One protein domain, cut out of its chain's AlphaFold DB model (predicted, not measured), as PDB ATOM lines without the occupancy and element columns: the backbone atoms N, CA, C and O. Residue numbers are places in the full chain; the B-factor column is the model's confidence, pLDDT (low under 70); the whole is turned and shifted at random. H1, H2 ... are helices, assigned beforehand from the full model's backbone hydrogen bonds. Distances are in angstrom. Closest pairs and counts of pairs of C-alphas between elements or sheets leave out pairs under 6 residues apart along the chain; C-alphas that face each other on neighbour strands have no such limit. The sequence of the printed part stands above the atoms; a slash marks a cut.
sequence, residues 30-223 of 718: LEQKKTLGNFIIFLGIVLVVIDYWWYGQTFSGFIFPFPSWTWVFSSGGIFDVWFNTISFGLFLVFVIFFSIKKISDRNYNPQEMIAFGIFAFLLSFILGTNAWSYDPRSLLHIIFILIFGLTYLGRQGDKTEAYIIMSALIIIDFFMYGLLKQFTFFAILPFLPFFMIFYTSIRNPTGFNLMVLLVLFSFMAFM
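AT A GLANCE: This is residues 30 to 223 of the 718 residues of an uncharacterized protein of Candidatus Woesearchaeota archaeon (UniProt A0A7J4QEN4). Seven longer helices stand roughly side by side in a flat slab: H1, H5, H6, H8 and H9 form an up-and-down bundle, and the hairpin of H3 and H4 extends it at one side, H4 packing on H6. The long link after H1, residues 56 to 70, crosses one end of the slab toward tiny H2. The printed part has 194 residues with nine named helices, H1 to H9 in chain order, and no named strand: all helix. It is compact, with a radius of gyration of the C-alphas of 18.4 A, spanning 50 by 47 by 23 A.

HOW THE PARTS SIT: Start at H1, residues 30 to 55, which touches H5, residues 136 to 156, opposite ways at a shallow tilt of 10 degrees; their closest C-alphas, Ile 40 and Phe 148, are 6.8 A apart. H2, residues 71 to 74, touches no helix. H3, residues 78 to 103, makes a hairpin with H4, residues 110 to 127; look at their closest C-alphas, Phe 91 and Ser 124, 5.9 A apart. The hub is H6, residues 159 to 180, with a kink of 41 degrees near residue 174. H6 touches H4, closest at C-alphas 160 and 112, 4.3 A. H7, residues 184 to 187, and H6 only just touch, with 3 pairs of C-alphas within 8 A, and only at the corner. H8, residues 191 to 203, and H9, residues 207 to 223, form a hairpin. Every O i to N i+4 pair is within hydrogen-bond range in H3, H4, H8 and H9, against 21 of 22 in H1, 14 of 17 in H5 and 15 of 18 in H6.

IN THESE COORDINATES: Find C-alpha 30 at (103.321, 158.772, 122.898); H1 runs 37.7 A from there. H3 spans 37.1 A, and H9 ends at (122.161, 137.394, 101.894).

THE WHOLE: The printed part has no cut. The link H1 to H2 is long. The mean pLDDT of the printed part is 75.5; residues 54 to 88 are among those under 70.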
ATOM      1  N   LEU A  30     102.859 160.145 123.109       73.56
ATOM      2  CA  LEU A  30     103.321 158.772 122.898       73.56
ATOM      3  C   LEU A  30     102.907 158.209 121.522       73.56
ATOM      4  O   LEU A  30     103.697 157.518 120.879       73.56
ATOM      5  N   GLU A  31     101.689 158.490 121.050       76.38
ATOM      6  CA  GLU A  31     101.230 158.079 119.714       76.38
ATOM      7  C   GLU A  31     101.940 158.836 118.590       76.38
ATOM      8  O   GLU A  31     102.330 158.235 117.582       76.38
ATOM      9  N   GLN A  32     102.187 160.133 118.774       78.75
ATOM     10  CA  GLN A  32     102.930 160.942 117.815       78.75
ATOM     11  C   GLN A  32     104.379 160.450 117.680       78.75
ATOM     12  O   GLN A  32     104.886 160.298 116.565       78.75
ATOM     13  N   LYS A  33     105.027 160.113 118.802       78.56
ATOM     14  CA  LYS A  33     106.378 159.529 118.844       78.56
ATOM     15  C   LYS A  33     106.454 158.172 118.141       78.56
ATOM     16  O   LYS A  33     107.404 157.929 117.395       78.56
ATOM     17  N   LYS A  34     105.437 157.317 118.309       79.25
ATOM     18  CA  LYS A  34     105.324 156.028 117.601       79.25
ATOM     19  C   LYS A  34     105.141 156.210 116.096       79.25
ATOM     20  O   LYS A  34     105.836 155.568 115.315       79.25
ATOM     21  N   THR A  35     104.252 157.117 115.692       82.38
ATOM     22  CA  THR A  35     103.971 157.405 114.276       82.38
ATOM     23  C   THR A  35     105.213 157.932 113.562       82.38
ATOM     24  O   THR A  35     105.549 157.475 112.470       82.38
ATOM     25  N   LEU A  36     105.948 158.837 114.215       82.69
ATOM     26  CA  LEU A  36     107.204 159.365 113.696       82.69
ATOM     27  C   LEU A  36     108.284 158.278 113.585       82.69
ATOM     28  O   LEU A  36     108.992 158.229 112.585       82.69
ATOM     29  N   GLY A  37     108.392 157.383 114.573       82.81
ATOM     30  CA  GLY A  37     109.306 156.238 114.510       82.81
ATOM     31  C   GLY A  37     109.015 155.314 113.328       82.81
ATOM     32  O   GLY A  37     109.925 154.986 112.573       82.81
ATOM     33  N   ASN A  38     107.745 154.968 113.108       83.12
ATOM     34  CA  ASN A  38     107.344 154.113 111.990       83.12
ATOM     35  C   ASN A  38     107.654 154.757 110.625       83.12
ATOM     36  O   ASN A  38     108.121 154.071 109.717       83.12
ATOM     37  N   PHE A  39     107.434 156.069 110.482       85.56
ATOM     38  CA  PHE A  39     107.755 156.806 109.253       85.56
ATOM     39  C   PHE A  39     109.255 156.772 108.931       85.56
ATOM     40  O   PHE A  39     109.653 156.550 107.790       85.56
ATOM     41  N   ILE A  40     110.093 156.947 109.951       85.75
ATOM     42  CA  ILE A  40     111.549 156.917 109.811       85.75
ATOM     43  C   ILE A  40     112.038 155.521 109.415       85.75
ATOM     44  O   ILE A  40     112.870 155.395 108.522       85.75
ATOM     45  N   ILE A  41     111.467 154.469 110.005       84.88
ATOM     46  CA  ILE A  41     111.777 153.086 109.628       84.88
ATOM     47  C   ILE A  41     111.386 152.804 108.177       84.88
ATOM     48  O   ILE A  41     112.175 152.214 107.443       84.88
ATOM     49  N   PHE A  42     110.213 153.271 107.738       85.31
ATOM     50  CA  PHE A  42     109.798 153.160 106.340       85.31
ATOM     51  C   PHE A  42     110.802 153.827 105.392       85.31
ATOM     52  O   PHE A  42     111.211 153.218 104.405       85.31
ATOM     53  N   LEU A  43     111.262 155.038 105.722       85.81
ATOM     54  CA  LEU A  43     112.281 155.733 104.937       85.81
ATOM     55  C   LEU A  43     113.593 154.929 104.871       85.81
ATOM     56  O   LEU A  43     114.229 154.883 103.822       85.81
ATOM     57  N   GLY A  44     113.979 154.262 105.966       85.69
ATOM     58  CA  GLY A  44     115.155 153.387 105.999       85.69
ATOM     59  C   GLY A  44     115.022 152.168 105.088       85.69
ATOM     60  O   GLY A  44     115.973 151.828 104.393       85.69
ATOM     61  N   ILE A  45     113.841 151.544 105.032       84.00
ATOM     62  CA  ILE A  45     113.565 150.433 104.105       84.00
ATOM     63  C   ILE A  45     113.667 150.910 102.654       84.00
ATOM     64  O   ILE A  45     114.285 150.240 101.831       84.00
ATOM     65  N   VAL A  46     113.086 152.072 102.338       85.62
ATOM     66  CA  VAL A  46     113.169 152.663 100.993       85.62
ATOM     67  C   VAL A  46     114.625 152.895 100.596       85.62
ATOM     68  O   VAL A  46     114.993 152.571  99.470       85.62
ATOM     69  N   LEU A  47     115.459 153.383 101.519       85.50
ATOM     70  CA  LEU A  47     116.888 153.575 101.270       85.50
ATOM     71  C   LEU A  47     117.598 152.246 100.951       85.50
ATOM     72  O   LEU A  47     118.252 152.157  99.919       85.50
ATOM     73  N   VAL A  48     117.371 151.187 101.744       82.94
ATOM     74  CA  VAL A  48     117.922 149.836 101.481       82.94
ATOM     75  C   VAL A  48     117.516 149.318 100.099       82.94
ATOM     76  O   VAL A  48     118.333 148.743  99.382       82.94
ATOM     77  N   VAL A  49     116.250 149.504  99.712       82.19
ATOM     78  CA  VAL A  49     115.738 149.055  98.411       82.19
ATOM     79  C   VAL A  49     116.400 149.825  97.270       82.19
ATOM     80  O   VAL A  49     116.802 149.205  96.286       82.19
ATOM     81  N   ILE A  50     116.533 151.146  97.392       81.75
ATOM     82  CA  ILE A  50     117.181 151.981  96.372       81.75
ATOM     83  C   ILE A  50     118.654 151.588  96.209       81.75
ATOM     84  O   ILE A  50     119.092 151.384  95.074       81.75
ATOM     85  N   ASP A  51     119.381 151.412  97.316       78.75
ATOM     86  CA  ASP A  51     120.792 151.011  97.305       78.75
ATOM     87  C   ASP A  51     120.993 149.653  96.631       78.75
ATOM     88  O   ASP A  51     121.873 149.493  95.785       78.75
ATOM     89  N   TYR A  52     120.140 148.679  96.954       75.00
ATOM     90  CA  TYR A  52     120.267 147.323  96.431       75.00
ATOM     91  C   TYR A  52     119.874 147.214  94.947       75.00
ATOM     92  O   TYR A  52     120.593 146.609  94.146       75.00
ATOM     93  N   TRP A  53     118.733 147.794  94.558       71.06
ATOM     94  CA  TRP A  53     118.123 147.555  93.242       71.06
ATOM     95  C   TRP A  53     118.678 148.428  92.125       71.06
ATOM     96  O   TRP A  53     118.800 147.969  90.991       71.06
ATOM     97  N   TRP A  54     118.983 149.690  92.409       67.62
ATOM     98  CA  TRP A  54     119.337 150.637  91.350       67.62
ATOM     99  C   TRP A  54     120.813 150.523  90.939       67.62
ATOM    100  O   TRP A  54     121.232 151.030  89.901       67.62
ATOM    101  N   TYR A  55     121.621 149.851  91.761       60.06
ATOM    102  CA  TYR A  55     123.009 150.258  91.916       60.06
ATOM    103  C   TYR A  55     124.024 149.114  92.089       60.06
ATOM    104  O   TYR A  55     125.220 149.391  92.203       60.06
ATOM    105  N   GLY A  56     123.582 147.855  91.961       57.12
ATOM    106  CA  GLY A  56     124.464 146.725  91.636       57.12
ATOM    107  C   GLY A  56     124.826 145.778  92.782       57.12
ATOM    108  O   GLY A  56     125.977 145.373  92.861       57.12
ATOM    109  N   GLN A  57     123.865 145.391  93.632       58.22
ATOM    110  CA  GLN A  57     124.003 144.324  94.648       58.22
ATOM    111  C   GLN A  57     125.068 144.525  95.744       58.22
ATOM    112  O   GLN A  57     125.163 143.697  96.640       58.22
ATOM    113  N   THR A  58     125.799 145.638  95.756       55.62
ATOM    114  CA  THR A  58     126.660 146.034  96.877       55.62
ATOM    115  C   THR A  58     126.054 147.239  97.579       55.62
ATOM    116  O   THR A  58     125.789 148.255  96.930       55.62
ATOM    117  N   PHE A  59     125.905 147.178  98.902       59.28
ATOM    118  CA  PHE A  59     125.809 148.409  99.680       59.28
ATOM    119  C   PHE A  59     127.171 149.082  99.560       59.28
ATOM    120  O   PHE A  59     128.184 148.401  99.530       59.28
ATOM    121  N   SER A  60     127.239 150.388  99.360       54.19
ATOM    122  CA  SER A  60     128.533 151.057  99.289       54.19
ATOM    123  C   SER A  60     128.411 152.396  99.980       54.19
ATOM    124  O   SER A  60     127.911 153.351  99.392       54.19
ATOM    125  N   GLY A  61     128.879 152.481 101.219       57.41
ATOM    126  CA  GLY A  61     129.331 153.764 101.735       57.41
ATOM    127  C   GLY A  61     130.441 154.316 100.838       57.41
ATOM    128  O   GLY A  61     131.150 153.575 100.140       57.41
ATOM    129  N   PHE A  62     130.547 155.638 100.804       60.59
ATOM    130  CA  PHE A  62     131.420 156.326  99.867       60.59
ATOM    131  C   PHE A  62     132.886 155.986 100.161       60.59
ATOM    132  O   PHE A  62     133.373 156.132 101.281       60.59
ATOM    133  N   ILE A  63     133.614 155.516  99.150       55.44
ATOM    134  CA  ILE A  63     135.065 155.369  99.247       55.44
ATOM    135  C   ILE A  63     135.600 156.740  98.909       55.44
ATOM    136  O   ILE A  63     135.568 157.113  97.743       55.44
ATOM    137  N   PHE A  64     136.088 157.487  99.895       52.84
ATOM    138  CA  PHE A  64     136.911 158.646  99.590       52.84
ATOM    139  C   PHE A  64     138.132 158.101  98.834       52.84
ATOM    140  O   PHE A  64     138.947 157.408  99.456       52.84
ATOM    141  N   PRO A  65     138.267 158.300  97.504       52.28
ATOM    142  CA  PRO A  65     139.534 157.985  96.879       52.28
ATOM    143  C   PRO A  65     140.480 158.960  97.554       52.28
ATOM    144  O   PRO A  65     140.277 160.148  97.374       52.28
ATOM    145  N   PHE A  66     141.405 158.521  98.409       48.84
ATOM    146  CA  PHE A  66     142.457 159.410  98.890       48.84
ATOM    147  C   PHE A  66     143.210 159.835  97.634       48.84
ATOM    148  O   PHE A  66     144.019 159.044  97.136       48.84
ATOM    149  N   PRO A  67     142.958 161.024  97.053       45.81
ATOM    150  CA  PRO A  67     143.820 161.473  95.995       45.81
ATOM    151  C   PRO A  67     145.129 161.728  96.743       45.81
ATOM    152  O   PRO A  67     145.124 162.248  97.866       45.81
ATOM    153  N   SER A  68     146.270 161.356  96.171       46.12
ATOM    154  CA  SER A  68     147.523 161.974  96.604       46.12
ATOM    155  C   SER A  68     147.240 163.468  96.784       46.12
ATOM    156  O   SER A  68     146.632 164.062  95.892       46.12
ATOM    157  N   TRP A  69     147.590 164.047  97.938       46.44
ATOM    158  CA  TRP A  69     147.167 165.388  98.383       46.44
ATOM    159  C   TRP A  69     147.356 166.507  97.332       46.44
ATOM    160  O   TRP A  69     146.796 167.590  97.456       46.44
ATOM    161  N   THR A  70     148.116 166.224  96.278       46.88
ATOM    162  CA  THR A  70     148.282 166.999  95.053       46.88
ATOM    163  C   THR A  70     146.970 167.298  94.310       46.88
ATOM    164  O   THR A  70     146.768 168.452  93.957       46.88
ATOM    165  N   TRP A  71     146.044 166.347  94.122       43.41
ATOM    166  CA  TRP A  71     144.846 166.551  93.276       43.41
ATOM    167  C   TRP A  71     143.757 167.436  93.900       43.41
ATOM    168  O   TRP A  71     143.075 168.151  93.172       43.41
ATOM    169  N   VAL A  72     143.626 167.459  95.232       49.75
ATOM    170  CA  VAL A  72     142.644 168.311  95.946       49.75
ATOM    171  C   VAL A  72     142.967 169.807  95.794       49.75
ATOM    172  O   VAL A  72     142.080 170.647  95.915       49.75
ATOM    173  N   PHE A  73     144.220 170.145  95.467       49.22
ATOM    174  CA  PHE A  73     144.671 171.522  95.262       49.22
ATOM    175  C   PHE A  73     145.167 171.817  93.832       49.22
ATOM    176  O   PHE A  73     145.564 172.952  93.574       49.22
ATOM    177  N   SER A  74     145.162 170.848  92.901       46.94
ATOM    178  CA  SER A  74     145.772 171.017  91.565       46.94
ATOM    179  C   SER A  74     144.824 170.972  90.362       46.94
ATOM    180  O   SER A  74     145.280 171.270  89.258       46.94
ATOM    181  N   SER A  75     143.537 170.629  90.499       47.94
ATOM    182  CA  SER A  75     142.594 170.731  89.372       47.94
ATOM    183  C   SER A  75     142.030 172.154  89.280       47.94
ATOM    184  O   SER A  75     141.049 172.512  89.919       47.94
ATOM    185  N   GLY A  76     142.686 173.000  88.481       48.22
ATOM    186  CA  GLY A  76     142.349 174.416  88.254       48.22
ATOM    187  C   GLY A  76     141.041 174.685  87.491       48.22
ATOM    188  O   GLY A  76     140.985 175.614  86.686       48.22
ATOM    189  N   GLY A  77     139.992 173.888  87.702       57.56
ATOM    190  CA  GLY A  77     138.661 174.169  87.178       57.56
ATOM    191  C   GLY A  77     138.015 175.317  87.951       57.56
ATOM    192  O   GLY A  77     137.936 175.279  89.177       57.56
ATOM    193  N   ILE A  78     137.512 176.339  87.250       55.62
ATOM    194  CA  ILE A  78     136.839 177.485  87.887       55.62
ATOM    195  C   ILE A  78     135.689 177.006  88.793       55.62
ATOM    196  O   ILE A  78     135.542 177.493  89.909       55.62
ATOM    197  N   PHE A  79     134.943 175.981  88.367       53.75
ATOM    198  CA  PHE A  79     133.854 175.381  89.142       53.75
ATOM    199  C   PHE A  79     134.311 174.775  90.479       53.75
ATOM    200  O   PHE A  79     133.610 174.948  91.474       53.75
ATOM    201  N   ASP A  80     135.491 174.149  90.534       58.06
ATOM    202  CA  ASP A  80     136.015 173.526  91.756       58.06
ATOM    203  C   ASP A  80     136.390 174.584  92.805       58.06
ATOM    204  O   ASP A  80     136.072 174.453  93.988       58.06
ATOM    205  N   VAL A  81     137.003 175.684  92.358       58.91
ATOM    206  CA  VAL A  81     137.378 176.811  93.225       58.91
ATOM    207  C   VAL A  81     136.138 177.531  93.758       58.91
ATOM    208  O   VAL A  81     136.079 177.846  94.949       58.91
ATOM    209  N   TRP A  82     135.129 177.768  92.911       60.84
ATOM    210  CA  TRP A  82     133.872 178.396  93.333       60.84
ATOM    211  C   TRP A  82     133.124 177.534  94.348       60.84
ATOM    212  O   TRP A  82     132.709 178.052  95.382       60.84
ATOM    213  N   PHE A  83     132.992 176.228  94.105       60.62
ATOM    214  CA  PHE A  83     132.254 175.334  94.995       60.62
ATOM    215  C   PHE A  83     132.929 175.192  96.367       60.62
ATOM    216  O   PHE A  83     132.271 175.377  97.389       60.62
ATOM    217  N   ASN A  84     134.254 175.011  96.414       60.94
ATOM    218  CA  ASN A  84     134.998 174.927  97.678       60.94
ATOM    219  C   ASN A  84     134.941 176.240  98.473       60.94
ATOM    220  O   ASN A  84     134.772 176.230  99.695       60.94
ATOM    221  N   THR A  85     135.023 177.383  97.784       66.31
ATOM    222  CA  THR A  85     134.918 178.711  98.411       66.31
ATOM    223  C   THR A  85     133.511 178.964  98.955       66.31
ATOM    224  O   THR A  85     133.361 179.504 100.052       66.31
ATOM    225  N   ILE A  86     132.471 178.539  98.230       67.56
ATOM    226  CA  ILE A  86     131.073 178.653  98.664       67.56
ATOM    227  C   ILE A  86     130.803 177.731  99.859       67.56
ATOM    228  O   ILE A  86     130.240 178.196 100.846       67.56
ATOM    229  N   SER A  87     131.245 176.472  99.831       61.91
ATOM    230  CA  SER A  87     131.049 175.520 100.934       61.91
ATOM    231  C   SER A  87     131.774 175.956 102.213       61.91
ATOM    232  O   SER A  87     131.185 175.935 103.296       61.91
ATOM    233  N   PHE A  88     133.013 176.450 102.105       65.94
ATOM    234  CA  PHE A  88     133.749 176.997 103.250       65.94
ATOM    235  C   PHE A  88     133.158 178.327 103.752       65.94
ATOM    236  O   PHE A  88     133.077 178.569 104.958       65.94
ATOM    237  N   GLY A  89     132.681 179.177 102.838       71.94
ATOM    238  CA  GLY A  89     131.970 180.411 103.173       71.94
ATOM    239  C   GLY A  89     130.656 180.148 103.913       71.94
ATOM    240  O   GLY A  89     130.389 180.783 104.932       71.94
ATOM    241  N   LEU A  90     129.867 179.169 103.463       66.94
ATOM    242  CA  LEU A  90     128.631 178.743 104.122       66.94
ATOM    243  C   LEU A  90     128.903 178.149 105.508       66.94
ATOM    244  O   LEU A  90     128.168 178.464 106.442       66.94
ATOM    245  N   PHE A  91     129.980 177.374 105.676       72.50
ATOM    246  CA  PHE A  91     130.419 176.880 106.985       72.50
ATOM    247  C   PHE A  91     130.714 178.022 107.960       72.50
ATOM    248  O   PHE A  91     130.164 178.053 109.061       72.50
ATOM    249  N   LEU A  92     131.536 178.994 107.547       71.50
ATOM    250  CA  LEU A  92     131.880 180.140 108.389       71.50
ATOM    251  C   LEU A  92     130.647 180.973 108.735       71.50
ATOM    252  O   LEU A  92     130.458 181.318 109.898       71.50
ATOM    253  N   VAL A  93     129.771 181.242 107.767       73.94
ATOM    254  CA  VAL A  93     128.515 181.968 108.007       73.94
ATOM    255  C   VAL A  93     127.618 181.205 108.980       73.94
ATOM    256  O   VAL A  93     127.043 181.820 109.874       73.94
ATOM    257  N   PHE A  94     127.524 179.880 108.866       70.75
ATOM    258  CA  PHE A  94     126.696 179.053 109.743       70.75
ATOM    259  C   PHE A  94     127.244 179.008 111.174       70.75
ATOM    260  O   PHE A  94     126.487 179.220 112.121       70.75
ATOM    261  N   VAL A  95     128.559 178.837 111.341       70.00
ATOM    262  CA  VAL A  95     129.236 178.879 112.648       70.00
ATOM    263  C   VAL A  95     129.112 180.263 113.284       70.00
ATOM    264  O   VAL A  95     128.777 180.359 114.466       70.00
ATOM    265  N   ILE A  96     129.316 181.338 112.518       75.62
ATOM    266  CA  ILE A  96     129.200 182.721 112.997       75.62
ATOM    267  C   ILE A  96     127.750 183.037 113.379       75.62
ATOM    268  O   ILE A  96     127.505 183.531 114.477       75.62
ATOM    269  N   PHE A  97     126.774 182.702 112.533       75.06
ATOM    270  CA  PHE A  97     125.353 182.924 112.806       75.06
ATOM    271  C   PHE A  97     124.888 182.178 114.060       75.06
ATOM    272  O   PHE A  97     124.205 182.760 114.905       75.06
ATOM    273  N   PHE A  98     125.283 180.911 114.227       67.44
ATOM    274  CA  PHE A  98     124.929 180.139 115.417       67.44
ATOM    275  C   PHE A  98     125.642 180.655 116.667       67.44
ATOM    276  O   PHE A  98     125.020 180.734 117.723       67.44
ATOM    277  N   SER A  99     126.903 181.080 116.546       69.06
ATOM    278  CA  SER A  99     127.643 181.710 117.644       69.06
ATOM    279  C   SER A  99     126.984 183.025 118.078       69.06
ATOM    280  O   SER A  99     126.787 183.242 119.269       69.06
ATOM    281  N   ILE A 100     126.545 183.868 117.134       74.56
ATOM    282  CA  ILE A 100     125.851 185.141 117.410       74.56
ATOM    283  C   ILE A 100     124.470 184.906 118.033       74.56
ATOM    284  O   ILE A 100     124.152 185.495 119.067       74.56
ATOM    285  N   LYS A 101     123.656 184.017 117.448       69.19
ATOM    286  CA  LYS A 101     122.338 183.649 117.991       69.19
ATOM    287  C   LYS A 101     122.449 183.130 119.425       69.19
ATOM    288  O   LYS A 101     121.571 183.379 120.239       69.19
ATOM    289  N   LYS A 102     123.546 182.440 119.735       64.06
ATOM    290  CA  LYS A 102     123.769 181.788 121.023       64.06
ATOM    291  C   LYS A 102     124.415 182.710 122.067       64.06
ATOM    292  O   LYS A 102     124.082 182.581 123.237       64.06
ATOM    293  N   ILE A 103     125.210 183.710 121.661       66.25
ATOM    294  CA  ILE A 103     125.594 184.859 122.516       66.25
ATOM    295  C   ILE A 103     124.350 185.654 122.958       66.25
ATOM    296  O   ILE A 103     124.334 186.238 124.040       66.25
ATOM    297  N   SER A 104     123.287 185.645 122.148       71.44
ATOM    298  CA  SER A 104     122.013 186.294 122.473       71.44
ATOM    299  C   SER A 104     121.127 185.508 123.460       71.44
ATOM    300  O   SER A 104     120.196 186.102 124.004       71.44
ATOM    301  N   ASP A 105     121.387 184.218 123.718       75.62
ATOM    302  CA  ASP A 105     120.568 183.364 124.597       75.62
ATOM    303  C   ASP A 105     121.232 183.161 125.976       75.62
ATOM    304  O   ASP A 105     122.347 182.658 126.086       75.62
ATOM    305  N   ARG A 106     120.533 183.513 127.068       65.06
ATOM    306  CA  ARG A 106     121.091 183.504 128.443       65.06
ATOM    307  C   ARG A 106     121.286 182.116 129.082       65.06
ATOM    308  O   ARG A 106     121.985 182.029 130.086       65.06
ATOM    309  N   ASN A 107     120.704 181.046 128.532       71.06
ATOM    310  CA  ASN A 107     120.719 179.695 129.123       71.06
ATOM    311  C   ASN A 107     121.469 178.700 128.227       71.06
ATOM    312  O   ASN A 107     120.873 177.860 127.554       71.06
ATOM    313  N   TYR A 108     122.791 178.828 128.196       69.69
ATOM    314  CA  TYR A 108     123.653 178.126 127.254       69.69
ATOM    315  C   TYR A 108     124.195 176.786 127.782       69.69
ATOM    316  O   TYR A 108     124.782 176.735 128.863       69.69
ATOM    317  N   ASN A 109     124.091 175.722 126.971       81.19
ATOM    318  CA  ASN A 109     124.816 174.466 127.184       81.19
ATOM    319  C   ASN A 109     126.097 174.415 126.308       81.19
ATOM    320  O   ASN A 109     125.981 174.400 125.072       81.19
ATOM    321  N   PRO A 110     127.311 174.365 126.906       80.25
ATOM    322  CA  PRO A 110     128.576 174.265 126.172       80.25
ATOM    323  C   PRO A 110     128.724 172.999 125.337       80.25
ATOM    324  O   PRO A 110     129.301 173.047 124.250       80.25
ATOM    325  N   GLN A 111     128.169 171.885 125.804       83.69
ATOM    326  CA  GLN A 111     128.300 170.598 125.129       83.69
ATOM    327  C   GLN A 111     127.536 170.584 123.803       83.69
ATOM    328  O   GLN A 111     128.053 170.103 122.798       83.69
ATOM    329  N   GLU A 112     126.354 171.201 123.767       84.88
ATOM    330  CA  GLU A 112     125.542 171.317 122.553       84.88
ATOM    331  C   GLU A 112     126.271 172.105 121.451       84.88
ATOM    332  O   GLU A 112     126.178 171.754 120.279       84.88
ATOM    333  N   MET A 113     127.017 173.162 121.802       80.06
ATOM    334  CA  MET A 113     127.754 173.956 120.806       80.06
ATOM    335  C   MET A 113     128.938 173.191 120.232       80.06
ATOM    336  O   MET A 113     129.173 173.260 119.032       80.06
ATOM    337  N   ILE A 114     129.669 172.467 121.079       83.31
ATOM    338  CA  ILE A 114     130.780 171.629 120.628       83.31
ATOM    339  C   ILE A 114     130.239 170.532 119.705       83.31
ATOM    340  O   ILE A 114     130.752 170.360 118.602       83.31
ATOM    341  N   ALA A 115     129.157 169.855 120.103       88.00
ATOM    342  CA  ALA A 115     128.516 168.819 119.298       88.00
ATOM    343  C   ALA A 115     128.024 169.353 117.942       88.00
ATOM    344  O   ALA A 115     128.288 168.753 116.902       88.00
ATOM    345  N   PHE A 116     127.365 170.512 117.940       86.75
ATOM    346  CA  PHE A 116     126.933 171.174 116.712       86.75
ATOM    347  C   PHE A 116     128.108 171.618 115.836       86.75
ATOM    348  O   PHE A 116     128.054 171.454 114.622       86.75
ATOM    349  N   GLY A 117     129.174 172.159 116.433       82.94
ATOM    350  CA  GLY A 117     130.376 172.581 115.717       82.94
ATOM    351  C   GLY A 117     131.061 171.413 115.008       82.94
ATOM    352  O   GLY A 117     131.417 171.541 113.840       82.94
ATOM    353  N   ILE A 118     131.167 170.260 115.677       87.12
ATOM    354  CA  ILE A 118     131.679 169.014 115.084       87.12
ATOM    355  C   ILE A 118     130.790 168.577 113.914       87.12
ATOM    356  O   ILE A 118     131.296 168.332 112.821       87.12
ATOM    357  N   PHE A 119     129.472 168.538 114.117       89.56
ATOM    358  CA  PHE A 119     128.520 168.168 113.071       89.56
ATOM    359  C   PHE A 119     128.610 169.093 111.848       89.56
ATOM    360  O   PHE A 119     128.731 168.625 110.717       89.56
ATOM    361  N   ALA A 120     128.589 170.410 112.068       84.62
ATOM    362  CA  ALA A 120     128.664 171.412 111.012       84.62
ATOM    363  C   ALA A 120     129.997 171.344 110.259       84.62
ATOM    364  O   ALA A 120     130.009 171.492 109.038       84.62
ATOM    365  N   PHE A 121     131.101 171.096 110.969       83.88
ATOM    366  CA  PHE A 121     132.417 170.912 110.367       83.88
ATOM    367  C   PHE A 121     132.444 169.683 109.459       83.88
ATOM    368  O   PHE A 121     132.830 169.807 108.302       83.88
ATOM    369  N   LEU A 122     131.975 168.527 109.938       86.88
ATOM    370  CA  LEU A 122     131.939 167.289 109.150       86.88
ATOM    371  C   LEU A 122     131.031 167.411 107.926       86.88
ATOM    372  O   LEU A 122     131.431 167.036 106.825       86.88
ATOM    373  N   LEU A 123     129.833 167.973 108.101       86.12
ATOM    374  CA  LEU A 123     128.908 168.197 106.994       86.12
ATOM    375  C   LEU A 123     129.526 169.138 105.957       86.12
ATOM    376  O   LEU A 123     129.485 168.845 104.769       86.12
ATOM    377  N   SER A 124     130.145 170.236 106.392       79.75
ATOM    378  CA  SER A 124     130.766 171.198 105.475       79.75
ATOM    379  C   SER A 124     132.013 170.648 104.800       79.75
ATOM    380  O   SER A 124     132.253 170.954 103.639       79.75
ATOM    381  N   PHE A 125     132.793 169.828 105.503       80.00
ATOM    382  CA  PHE A 125     133.935 169.127 104.933       80.00
ATOM    383  C   PHE A 125     133.484 168.207 103.801       80.00
ATOM    384  O   PHE A 125     134.044 168.274 102.712       80.00
ATOM    385  N   ILE A 126     132.430 167.413 104.023       79.31
ATOM    386  CA  ILE A 126     131.861 166.569 102.971       79.31
ATOM    387  C   ILE A 126     131.375 167.450 101.834       79.31
ATOM    388  O   ILE A 126     131.924 167.340 100.746       79.31
ATOM    389  N   LEU A 127     130.466 168.392 102.104       76.88
ATOM    390  CA  LEU A 127     129.906 169.293 101.094       76.88
ATOM    391  C   LEU A 127     130.963 170.129 100.352       76.88
ATOM    392  O   LEU A 127     130.678 170.629  99.275       76.88
ATOM    393  N   GLY A 128     132.160 170.307 100.911       71.06
ATOM    394  CA  GLY A 128     133.287 171.016 100.304       71.06
ATOM    395  C   GLY A 128     134.255 170.130  99.522       71.06
ATOM    396  O   GLY A 128     135.278 170.619  99.070       71.06
ATOM    397  N   THR A 129     133.987 168.836  99.375       69.69
ATOM    398  CA  THR A 129     134.753 167.951  98.485       69.69
ATOM    399  C   THR A 129     133.909 167.679  97.242       69.69
ATOM    400  O   THR A 129     132.731 167.416  97.371       69.69
ATOM    401  N   ASN A 130     134.426 167.739  96.012       62.66
ATOM    402  CA  ASN A 130     133.549 167.533  94.836       62.66
ATOM    403  C   ASN A 130     133.214 166.058  94.580       62.66
ATOM    404  O   ASN A 130     132.225 165.747  93.920       62.66
ATOM    405  N   ALA A 131     133.999 165.143  95.156       64.62
ATOM    406  CA  ALA A 131     133.937 163.713  94.877       64.62
ATOM    407  C   ALA A 131     132.579 163.065  95.215       64.62
ATOM    408  O   ALA A 131     132.121 162.214  94.458       64.62
ATOM    409  N   TRP A 132     131.908 163.481  96.296       67.06
ATOM    410  CA  TRP A 132     130.611 162.906  96.697       67.06
ATOM    411  C   TRP A 132     129.446 163.415  95.839       67.06
ATOM    412  O   TRP A 132     128.448 162.719  95.689       67.06
ATOM    413  N   SER A 133     129.555 164.617  95.261       66.31
ATOM    414  CA  SER A 133     128.445 165.250  94.535       66.31
ATOM    415  C   SER A 133     128.119 164.570  93.195       66.31
ATOM    416  O   SER A 133     127.012 164.725  92.682       66.31
ATOM    417  N   TYR A 134     129.058 163.786  92.653       66.94
ATOM    418  CA  TYR A 134     128.879 162.996  91.432       66.94
ATOM    419  C   TYR A 134     128.159 161.664  91.659       66.94
ATOM    420  O   TYR A 134     127.738 161.043  90.684       66.94
ATOM    421  N   ASP A 135     128.005 161.227  92.913       73.31
ATOM    422  CA  ASP A 135     127.279 160.009  93.256       73.31
ATOM    423  C   ASP A 135     125.913 160.357  93.883       73.31
ATOM    424  O   ASP A 135     125.847 160.778  95.044       73.31
ATOM    425  N   PRO A 136     124.793 160.154  93.158       76.25
ATOM    426  CA  PRO A 136     123.451 160.379  93.688       76.25
ATOM    427  C   PRO A 136     123.155 159.629  94.999       76.25
ATOM    428  O   PRO A 136     122.303 160.081  95.765       76.25
ATOM    429  N   ARG A 137     123.857 158.521  95.296       76.19
ATOM    430  CA  ARG A 137     123.707 157.769  96.557       76.19
ATOM    431  C   ARG A 137     124.158 158.590  97.759       76.19
ATOM    432  O   ARG A 137     123.443 158.694  98.752       76.19
ATOM    433  N   SER A 138     125.303 159.256  97.631       79.12
ATOM    434  CA  SER A 138     125.874 160.097  98.686       79.12
ATOM    435  C   SER A 138     124.928 161.241  99.069       79.12
ATOM    436  O   SER A 138     124.735 161.541 100.247       79.12
ATOM    437  N   LEU A 139     124.264 161.837  98.074       81.38
ATOM    438  CA  LEU A 139     123.223 162.844  98.292       81.38
ATOM    439  C   LEU A 139     122.031 162.276  99.075       81.38
ATOM    440  O   LEU A 139     121.577 162.904 100.033       81.38
ATOM    441  N   LEU A 140     121.541 161.089  98.704       85.25
ATOM    442  CA  LEU A 140     120.428 160.435  99.399       85.25
ATOM    443  C   LEU A 140     120.769 160.116 100.859       85.25
ATOM    444  O   LEU A 140     119.948 160.381 101.738       85.25
ATOM    445  N   HIS A 141     121.978 159.628 101.133       87.50
ATOM    446  CA  HIS A 141     122.432 159.306 102.488       87.50
ATOM    447  C   HIS A 141     122.554 160.551 103.373       87.50
ATOM    448  O   HIS A 141     122.063 160.557 104.502       87.50
ATOM    449  N   ILE A 142     123.120 161.650 102.859       87.69
ATOM    450  CA  ILE A 142     123.202 162.918 103.604       87.69
ATOM    451  C   ILE A 142     121.802 163.458 103.894       87.69
ATOM    452  O   ILE A 142     121.502 163.810 105.037       87.69
ATOM    453  N   ILE A 143     120.921 163.494 102.889       88.94
ATOM    454  CA  ILE A 143     119.531 163.937 103.065       88.94
ATOM    455  C   ILE A 143     118.834 163.071 104.115       88.94
ATOM    456  O   ILE A 143     118.149 163.595 104.994       88.94
ATOM    457  N   PHE A 144     119.049 161.759 104.073       90.12
ATOM    458  CA  PHE A 144     118.492 160.831 105.040       90.12
ATOM    459  C   PHE A 144     118.998 161.094 106.464       90.12
ATOM    460  O   PHE A 144     118.182 161.195 107.381       90.12
ATOM    461  N   ILE A 145     120.310 161.273 106.665       91.38
ATOM    462  CA  ILE A 145     120.898 161.615 107.973       91.38
ATOM    463  C   ILE A 145     120.306 162.922 108.504       91.38
ATOM    464  O   ILE A 145     119.965 163.010 109.685       91.38
ATOM    465  N   LEU A 146     120.146 163.932 107.642       90.75
ATOM    466  CA  LEU A 146     119.546 165.214 108.011       90.75
ATOM    467  C   LEU A 146     118.079 165.061 108.413       90.75
ATOM    468  O   LEU A 146     117.679 165.583 109.453       90.75
ATOM    469  N   ILE A 147     117.284 164.317 107.638       89.38
ATOM    470  CA  ILE A 147     115.883 164.032 107.967       89.38
ATOM    471  C   ILE A 147     115.810 163.287 109.300       89.38
ATOM    472  O   ILE A 147     115.086 163.719 110.196       89.38
ATOM    473  N   PHE A 148     116.584 162.219 109.478       90.06
ATOM    474  CA  PHE A 148     116.603 161.437 110.710       90.06
ATOM    475  C   PHE A 148     117.006 162.284 111.924       90.06
ATOM    476  O   PHE A 148     116.314 162.302 112.944       90.06
ATOM    477  N   GLY A 149     118.091 163.045 111.807       88.50
ATOM    478  CA  GLY A 149     118.615 163.855 112.895       88.50
ATOM    479  C   GLY A 149     117.718 165.025 113.286       88.50
ATOM    480  O   GLY A 149     117.417 165.209 114.465       88.50
ATOM    481  N   LEU A 150     117.231 165.793 112.309       86.38
ATOM    482  CA  LEU A 150     116.428 166.989 112.572       86.38
ATOM    483  C   LEU A 150     114.987 166.658 112.965       86.38
ATOM    484  O   LEU A 150     114.387 167.386 113.755       86.38
ATOM    485  N   THR A 151     114.417 165.578 112.423       85.56
ATOM    486  CA  THR A 151     113.017 165.231 112.698       85.56
ATOM    487  C   THR A 151     112.867 164.260 113.858       85.56
ATOM    488  O   THR A 151     112.016 164.492 114.710       85.56
ATOM    489  N   TYR A 152     113.673 163.198 113.925       87.56
ATOM    490  CA  TYR A 152     113.520 162.155 114.936       87.56
ATOM    491  C   TYR A 152     114.378 162.438 116.165       87.56
ATOM    492  O   TYR A 152     113.834 162.629 117.254       87.56
ATOM    493  N   LEU A 153     115.703 162.523 116.004       87.38
ATOM    494  CA  LEU A 153     116.612 162.715 117.141       87.38
ATOM    495  C   LEU A 153     116.356 164.047 117.847       87.38
ATOM    496  O   LEU A 153     116.194 164.069 119.066       87.38
ATOM    497  N   GLY A 154     116.208 165.131 117.083       82.62
ATOM    498  CA  GLY A 154     115.935 166.467 117.615       82.62
ATOM    499  C   GLY A 154     114.585 166.619 118.327       82.62
ATOM    500  O   GLY A 154     114.394 167.602 119.041       82.62
ATOM    501  N   ARG A 155     113.646 165.674 118.153       82.06
ATOM    502  CA  ARG A 155     112.349 165.656 118.857       82.06
ATOM    503  C   ARG A 155     112.296 164.676 120.030       82.06
ATOM    504  O   ARG A 155     111.448 164.838 120.900       82.06
ATOM    505  N   GLN A 156     113.149 163.651 120.037       75.81
ATOM    506  CA  GLN A 156     113.123 162.573 121.033       75.81
ATOM    507  C   GLN A 156     114.176 162.735 122.136       75.81
ATOM    508  O   GLN A 156     113.956 162.253 123.246       75.81
ATOM    509  N   GLY A 157     115.314 163.365 121.837       73.94
ATOM    510  CA  GLY A 157     116.461 163.467 122.742       73.94
ATOM    511  C   GLY A 157     116.931 164.899 122.983       73.94
ATOM    512  O   GLY A 157     116.334 165.868 122.512       73.94
ATOM    513  N   ASP A 158     118.034 165.023 123.720       84.81
ATOM    514  CA  ASP A 158     118.782 166.278 123.806       84.81
ATOM    515  C   ASP A 158     119.359 166.606 122.417       84.81
ATOM    516  O   ASP A 158     119.870 165.732 121.712       84.81
ATOM    517  N   LYS A 159     119.314 167.881 122.022       85.25
ATOM    518  CA  LYS A 159     119.946 168.369 120.788       85.25
ATOM    519  C   LYS A 159     121.429 168.007 120.735       85.25
ATOM    520  O   LYS A 159     121.942 167.700 119.664       85.25
ATOM    521  N   THR A 160     122.096 167.984 121.890       88.00
ATOM    522  CA  THR A 160     123.487 167.535 122.014       88.00
ATOM    523  C   THR A 160     123.654 166.094 121.525       88.00
ATOM    524  O   THR A 160     124.525 165.819 120.702       88.00
ATOM    525  N   GLU A 161     122.788 165.184 121.979       87.56
ATOM    526  CA  GLU A 161     122.787 163.776 121.566       87.56
ATOM    527  C   GLU A 161     122.496 163.648 120.064       87.56
ATOM    528  O   GLU A 161     123.183 162.903 119.365       87.56
ATOM    529  N   ALA A 162     121.544 164.433 119.548       89.44
ATOM    530  CA  ALA A 162     121.215 164.444 118.127       89.44
ATOM    531  C   ALA A 162     122.431 164.804 117.255       89.44
ATOM    532  O   ALA A 162     122.753 164.060 116.329       89.44
ATOM    533  N   TYR A 163     123.151 165.886 117.570       91.12
ATOM    534  CA  TYR A 163     124.326 166.300 116.792       91.12
ATOM    535  C   TYR A 163     125.486 165.301 116.875       91.12
ATOM    536  O   TYR A 163     126.166 165.074 115.871       91.12
ATOM    537  N   ILE A 164     125.696 164.662 118.031       91.88
ATOM    538  CA  ILE A 164     126.723 163.619 118.186       91.88
ATOM    539  C   ILE A 164     126.385 162.401 117.321       91.88
ATOM    540  O   ILE A 164     127.239 161.933 116.571       91.88
ATOM    541  N   ILE A 165     125.141 161.915 117.374       91.56
ATOM    542  CA  ILE A 165     124.718 160.757 116.578       91.56
ATOM    543  C   ILE A 165     124.788 161.079 115.082       91.56
ATOM    544  O   ILE A 165     125.296 160.268 114.314       91.56
ATOM    545  N   MET A 166     124.345 162.266 114.654       92.38
ATOM    546  CA  MET A 166     124.465 162.685 113.252       92.38
ATOM    547  C   MET A 166     125.926 162.742 112.791       92.38
ATOM    548  O   MET A 166     126.236 162.286 111.695       92.38
ATOM    549  N   SER A 167     126.830 163.250 113.634       93.62
ATOM    550  CA  SER A 167     128.271 163.274 113.349       93.62
ATOM    551  C   SER A 167     128.842 161.862 113.203       93.62
ATOM    552  O   SER A 167     129.587 161.590 112.267       93.62
ATOM    553  N   ALA A 168     128.460 160.946 114.098       92.25
ATOM    554  CA  ALA A 168     128.884 159.551 114.042       92.25
ATOM    555  C   ALA A 168     128.361 158.843 112.785       92.25
ATOM    556  O   ALA A 168     129.126 158.143 112.129       92.25
ATOM    557  N   LEU A 169     127.094 159.063 112.415       91.50
ATOM    558  CA  LEU A 169     126.504 158.515 111.191       91.50
ATOM    559  C   LEU A 169     127.247 158.990 109.945       91.50
ATOM    560  O   LEU A 169     127.576 158.174 109.093       91.50
ATOM    561  N   ILE A 170     127.574 160.282 109.880       89.88
ATOM    562  CA  ILE A 170     128.377 160.843 108.794       89.88
ATOM    563  C   ILE A 170     129.749 160.155 108.715       89.88
ATOM    564  O   ILE A 170     130.158 159.723 107.641       89.88
ATOM    565  N   ILE A 171     130.455 160.023 109.843       89.56
ATOM    566  CA  ILE A 171     131.779 159.384 109.875       89.56
ATOM    567  C   ILE A 171     131.694 157.917 109.437       89.56
ATOM    568  O   ILE A 171     132.507 157.456 108.638       89.56
ATOM    569  N   ILE A 172     130.719 157.175 109.960       87.31
ATOM    570  CA  ILE A 172     130.577 155.747 109.676       87.31
ATOM    571  C   ILE A 172     130.272 155.522 108.193       87.31
ATOM    572  O   ILE A 172     130.924 154.702 107.551       87.31
ATOM    573  N   ASP A 173     129.325 156.280 107.650       84.50
ATOM    574  CA  ASP A 173     128.806 156.080 106.299       84.50
ATOM    575  C   ASP A 173     129.782 156.560 105.206       84.50
ATOM    576  O   ASP A 173     129.971 155.876 104.202       84.50
ATOM    577  N   PHE A 174     130.479 157.684 105.427       82.56
ATOM    578  CA  PHE A 174     131.372 158.296 104.426       82.56
ATOM    579  C   PHE A 174     132.857 157.953 104.583       82.56
ATOM    580  O   PHE A 174     133.627 158.168 103.648       82.56
ATOM    581  N   PHE A 175     133.288 157.456 105.747       80.44
ATOM    582  CA  PHE A 175     134.708 157.192 106.012       80.44
ATOM    583  C   PHE A 175     134.960 155.766 106.494       80.44
ATOM    584  O   PHE A 175     135.839 155.086 105.967       80.44
ATOM    585  N   MET A 176     134.195 155.285 107.481       81.81
ATOM    586  CA  MET A 176     134.429 153.960 108.066       81.81
ATOM    587  C   MET A 176     134.048 152.834 107.102       81.81
ATOM    588  O   MET A 176     134.754 151.830 107.019       81.81
ATOM    589  N   TYR A 177     132.964 153.001 106.345       78.12
ATOM    590  CA  TYR A 177     132.498 151.983 105.410       78.12
ATOM    591  C   TYR A 177     133.584 151.579 104.400       78.12
ATOM    592  O   TYR A 177     133.806 150.393 104.165       78.12
ATOM    593  N   GLY A 178     134.322 152.553 103.856       72.62
ATOM    594  CA  GLY A 178     135.413 152.305 102.913       72.62
ATOM    595  C   GLY A 178     136.550 151.443 103.479       72.62
ATOM    596  O   GLY A 178     137.193 150.725 102.710       72.62
ATOM    597  N   LEU A 179     136.768 151.475 104.799       75.00
ATOM    598  CA  LEU A 179     137.712 150.600 105.502       75.00
ATOM    599  C   LEU A 179     137.111 149.211 105.742       75.00
ATOM    600  O   LEU A 179     137.776 148.202 105.527       75.00
ATOM    601  N   LEU A 180     135.848 149.154 106.169       77.31
ATOM    602  CA  LEU A 180     135.195 147.907 106.574       77.31
ATOM    603  C   LEU A 180     134.798 147.015 105.397       77.31
ATOM    604  O   LEU A 180     134.812 145.798 105.545       77.31
ATOM    605  N   LYS A 181     134.519 147.579 104.217       70.62
ATOM    606  CA  LYS A 181     134.149 146.811 103.013       70.62
ATOM    607  C   LYS A 181     135.217 145.816 102.530       70.62
ATOM    608  O   LYS A 181     134.946 145.052 101.612       70.62
ATOM    609  N   GLN A 182     136.435 145.850 103.083       73.38
ATOM    610  CA  GLN A 182     137.454 144.825 102.827       73.38
ATOM    611  C   GLN A 182     137.036 143.450 103.367       73.38
ATOM    612  O   GLN A 182     137.508 142.432 102.874       73.38
ATOM    613  N   PHE A 183     136.136 143.415 104.350       77.94
ATOM    614  CA  PHE A 183     135.549 142.187 104.866       77.94
ATOM    615  C   PHE A 183     134.177 141.959 104.222       77.94
ATOM    616  O   PHE A 183     133.303 142.827 104.300       77.94
ATOM    617  N   THR A 184     133.961 140.771 103.650       71.31
ATOM    618  CA  THR A 184     132.727 140.379 102.942       71.31
ATOM    619  C   THR A 184     131.466 140.659 103.760       71.31
ATOM    620  O   THR A 184     130.525 141.272 103.270       71.31
ATOM    621  N   PHE A 185     131.487 140.336 105.058       74.56
ATOM    622  CA  PHE A 185     130.363 140.584 105.964       74.56
ATOM    623  C   PHE A 185     129.921 142.059 106.005       74.56
ATOM    624  O   PHE A 185     128.728 142.359 106.011       74.56
ATOM    625  N   PHE A 186     130.873 142.995 106.023       75.62
ATOM    626  CA  PHE A 186     130.566 144.423 106.106       75.62
ATOM    627  C   PHE A 186     130.247 145.042 104.742       75.62
ATOM    628  O   PHE A 186     129.625 146.103 104.701       75.62
ATOM    629  N   ALA A 187     130.610 144.385 103.635       70.06
ATOM    630  CA  ALA A 187     130.250 144.834 102.292       70.06
ATOM    631  C   ALA A 187     128.725 144.779 102.057       70.06
ATOM    632  O   ALA A 187     128.152 145.672 101.435       70.06
ATOM    633  N   ILE A 188     128.052 143.778 102.630       73.94
ATOM    634  CA  ILE A 188     126.608 143.547 102.466       73.94
ATOM    635  C   ILE A 188     125.776 144.285 103.533       73.94
ATOM    636  O   ILE A 188     124.547 144.262 103.500       73.94
ATOM    637  N   LEU A 189     126.405 144.935 104.516       77.38
ATOM    638  CA  LEU A 189     125.677 145.523 105.636       77.38
ATOM    639  C   LEU A 189     125.256 146.972 105.331       77.38
ATOM    640  O   LEU A 189     126.120 147.849 105.245       77.38
ATOM    641  N   PRO A 190     123.948 147.291 105.252       81.75
ATOM    642  CA  PRO A 190     123.498 148.670 105.130       81.75
ATOM    643  C   PRO A 190     123.547 149.347 106.510       81.75
ATOM    644  O   PRO A 190     122.537 149.468 107.210       81.75
ATOM    645  N   PHE A 191     124.749 149.755 106.931       81.69
ATOM    646  CA  PHE A 191     125.034 150.274 108.278       81.69
ATOM    647  C   PHE A 191     124.085 151.390 108.714       81.69
ATOM    648  O   PHE A 191     123.604 151.386 109.847       81.69
ATOM    649  N   LEU A 192     123.806 152.335 107.817       85.75
ATOM    650  CA  LEU A 192     122.998 153.513 108.099       85.75
ATOM    651  C   LEU A 192     121.538 153.164 108.468       85.75
ATOM    652  O   LEU A 192     121.112 153.489 109.584       85.75
ATOM    653  N   PRO A 193     120.754 152.476 107.610       84.56
ATOM    654  CA  PRO A 193     119.396 152.075 107.966       84.56
ATOM    655  C   PRO A 193     119.381 151.017 109.075       84.56
ATOM    656  O   PRO A 193     118.483 151.063 109.912       84.56
ATOM    657  N   PHE A 194     120.379 150.128 109.167       84.88
ATOM    658  CA  PHE A 194     120.462 149.158 110.265       84.88
ATOM    659  C   PHE A 194     120.603 149.849 111.628       84.88
ATOM    660  O   PHE A 194     119.807 149.602 112.536       84.88
ATOM    661  N   PHE A 195     121.571 150.761 111.765       87.06
ATOM    662  CA  PHE A 195     121.788 151.518 112.998       87.06
ATOM    663  C   PHE A 195     120.553 152.334 113.375       87.06
ATOM    664  O   PHE A 195     120.139 152.339 114.534       87.06
ATOM    665  N   MET A 196     119.931 153.000 112.400       87.88
ATOM    666  CA  MET A 196     118.719 153.776 112.633       87.88
ATOM    667  C   MET A 196     117.574 152.886 113.136       87.88
ATOM    668  O   MET A 196     116.937 153.215 114.139       87.88
ATOM    669  N   ILE A 197     117.310 151.755 112.479       84.50
ATOM    670  CA  ILE A 197     116.198 150.865 112.842       84.50
ATOM    671  C   ILE A 197     116.449 150.255 114.218       84.50
ATOM    672  O   ILE A 197     115.536 150.187 115.039       84.50
ATOM    673  N   PHE A 198     117.695 149.903 114.524       85.06
ATOM    674  CA  PHE A 198     118.097 149.463 115.853       85.06
ATOM    675  C   PHE A 198     117.874 150.556 116.914       85.06
ATOM    676  O   PHE A 198     117.202 150.320 117.922       85.06
ATOM    677  N   TYR A 199     118.354 151.777 116.666       87.25
ATOM    678  CA  TYR A 199     118.219 152.911 117.584       87.25
ATOM    679  C   TYR A 199     116.748 153.274 117.843       87.25
ATOM    680  O   TYR A 199     116.326 153.448 118.991       87.25
ATOM    681  N   THR A 200     115.941 153.348 116.782       85.50
ATOM    682  CA  THR A 200     114.501 153.627 116.880       85.50
ATOM    683  C   THR A 200     113.743 152.501 117.584       85.50
ATOM    684  O   THR A 200     112.840 152.792 118.370       85.50
ATOM    685  N   SER A 201     114.141 151.240 117.387       83.19
ATOM    686  CA  SER A 201     113.555 150.075 118.066       83.19
ATOM    687  C   SER A 201     113.832 150.062 119.569       83.19
ATOM    688  O   SER A 201     112.949 149.694 120.340       83.19
ATOM    689  N   ILE A 202     115.016 150.508 120.005       83.25
ATOM    690  CA  ILE A 202     115.348 150.626 121.436       83.25
ATOM    691  C   ILE A 202     114.574 151.771 122.088       83.25
ATOM    692  O   ILE A 202     114.046 151.619 123.189       83.25
ATOM    693  N   ARG A 203     114.512 152.934 121.429       82.56
ATOM    694  CA  ARG A 203     113.880 154.135 121.999       82.56
ATOM    695  C   ARG A 203     112.355 154.071 121.975       82.56
ATOM    696  O   ARG A 203     111.714 154.592 122.880       82.56
ATOM    697  N   ASN A 204     111.781 153.452 120.948       79.94
ATOM    698  CA  ASN A 204     110.340 153.351 120.745       79.94
ATOM    699  C   ASN A 204     109.979 151.936 120.263       79.94
ATOM    700  O   ASN A 204     109.681 151.755 119.080       79.94
ATOM    701  N   PRO A 205     109.999 150.918 121.142       74.19
ATOM    702  CA  PRO A 205     109.675 149.551 120.757       74.19
ATOM    703  C   PRO A 205     108.189 149.450 120.395       74.19
ATOM    704  O   PRO A 205     107.306 149.468 121.254       74.19
ATOM    705  N   THR A 206     107.899 149.348 119.103       80.38
ATOM    706  CA  THR A 206     106.597 148.907 118.597       80.38
ATOM    707  C   THR A 206     106.754 147.500 118.021       80.38
ATOM    708  O   THR A 206     107.849 147.111 117.608       80.38
ATOM    709  N   GLY A 207     105.664 146.726 117.972       74.44
ATOM    710  CA  GLY A 207     105.692 145.403 117.332       74.44
ATOM    711  C   GLY A 207     106.133 145.472 115.865       74.44
ATOM    712  O   GLY A 207     106.841 144.589 115.394       74.44
ATOM    713  N   PHE A 208     105.800 146.568 115.177       74.19
ATOM    714  CA  PHE A 208     106.245 146.849 113.815       74.19
ATOM    715  C   PHE A 208     107.767 147.053 113.730       74.19
ATOM    716  O   PHE A 208     108.408 146.453 112.874       74.19
ATOM    717  N   ASN A 209     108.362 147.820 114.649       74.88
ATOM    718  CA  ASN A 209     109.803 148.109 114.650       74.88
ATOM    719  C   ASN A 209     110.624 146.837 114.880       74.88
ATOM    720  O   ASN A 209     111.578 146.566 114.154       74.88
ATOM    721  N   LEU A 210     110.192 146.018 115.845       74.25
ATOM    722  CA  LEU A 210     110.822 144.731 116.127       74.25
ATOM    723  C   LEU A 210     110.684 143.766 114.940       74.25
ATOM    724  O   LEU A 210     111.652 143.107 114.578       74.25
ATOM    725  N   MET A 211     109.506 143.710 114.309       79.44
ATOM    726  CA  MET A 211     109.276 142.887 113.120       79.44
ATOM    727  C   MET A 211     110.187 143.309 111.962       79.44
ATOM    728  O   MET A 211     110.825 142.453 111.361       79.44
ATOM    729  N   VAL A 212     110.293 144.608 111.668       79.06
ATOM    730  CA  VAL A 212     111.169 145.111 110.598       79.06
ATOM    731  C   VAL A 212     112.635 144.801 110.894       79.06
ATOM    732  O   VAL A 212     113.346 144.351 110.000       79.06
ATOM    733  N   LEU A 213     113.086 144.975 112.139       77.88
ATOM    734  CA  LEU A 213     114.450 144.625 112.540       77.88
ATOM    735  C   LEU A 213     114.727 143.124 112.350       77.88
ATOM    736  O   LEU A 213     115.780 142.765 111.830       77.88
ATOM    737  N   LEU A 214     113.780 142.252 112.713       77.56
ATOM    738  CA  LEU A 214     113.894 140.802 112.521       77.56
ATOM    739  C   LEU A 214     113.871 140.403 111.043       77.56
ATOM    740  O   LEU A 214     114.627 139.518 110.652       77.56
ATOM    741  N   VAL A 215     113.049 141.061 110.219       80.12
ATOM    742  CA  VAL A 215     113.004 140.839 108.766       80.12
ATOM    743  C   VAL A 215     114.313 141.270 108.125       80.12
ATOM    744  O   VAL A 215     114.859 140.521 107.326       80.12
ATOM    745  N   LEU A 216     114.857 142.427 108.504       78.75
ATOM    746  CA  LEU A 216     116.156 142.880 108.013       78.75
ATOM    747  C   LEU A 216     117.284 141.966 108.479       78.75
ATOM    748  O   LEU A 216     118.130 141.615 107.673       78.75
ATOM    749  N   PHE A 217     117.275 141.514 109.733       77.12
ATOM    750  CA  PHE A 217     118.258 140.547 110.220       77.12
ATOM    751  C   PHE A 217     118.163 139.210 109.480       77.12
ATOM    752  O   PHE A 217     119.182 138.668 109.070       77.12
ATOM    753  N   SER A 218     116.947 138.719 109.236       74.38
ATOM    754  CA  SER A 218     116.707 137.501 108.451       74.38
ATOM    755  C   SER A 218     117.132 137.668 106.993       74.38
ATOM    756  O   SER A 218     117.732 136.764 106.428       74.38
ATOM    757  N   PHE A 219     116.860 138.829 106.393       77.25
ATOM    758  CA  PHE A 219     117.284 139.162 105.037       77.25
ATOM    759  C   PHE A 219     118.808 139.244 104.941       77.25
ATOM    760  O   PHE A 219     119.384 138.667 104.031       77.25
ATOM    761  N   MET A 220     119.477 139.882 105.904       72.31
ATOM    762  CA  MET A 220     120.940 139.935 105.962       72.31
ATOM    763  C   MET A 220     121.541 138.549 106.180       72.31
ATOM    764  O   MET A 220     122.473 138.193 105.478       72.31
ATOM    765  N   ALA A 221     120.994 137.745 107.095       70.81
ATOM    766  CA  ALA A 221     121.433 136.368 107.295       70.81
ATOM    767  C   ALA A 221     121.259 135.542 106.014       70.81
ATOM    768  O   ALA A 221     122.160 134.805 105.641       70.81
ATOM    769  N   PHE A 222     120.147 135.718 105.297       72.50
ATOM    770  CA  PHE A 222     119.915 135.079 104.004       72.50
ATOM    771  C   PHE A 222     120.901 135.547 102.929       72.50
ATOM    772  O   PHE A 222     121.410 134.722 102.185       72.50
ATOM    773  N   MET A 223     121.194 136.846 102.851       67.38
ATOM    774  CA  MET A 223     122.161 137.394 101.894       67.38
ATOM    775  C   MET A 223     123.586 136.938 102.205       67.38
ATOM    776  O   MET A 223     124.316 136.593 101.286       67.38
TER     777      MET A 223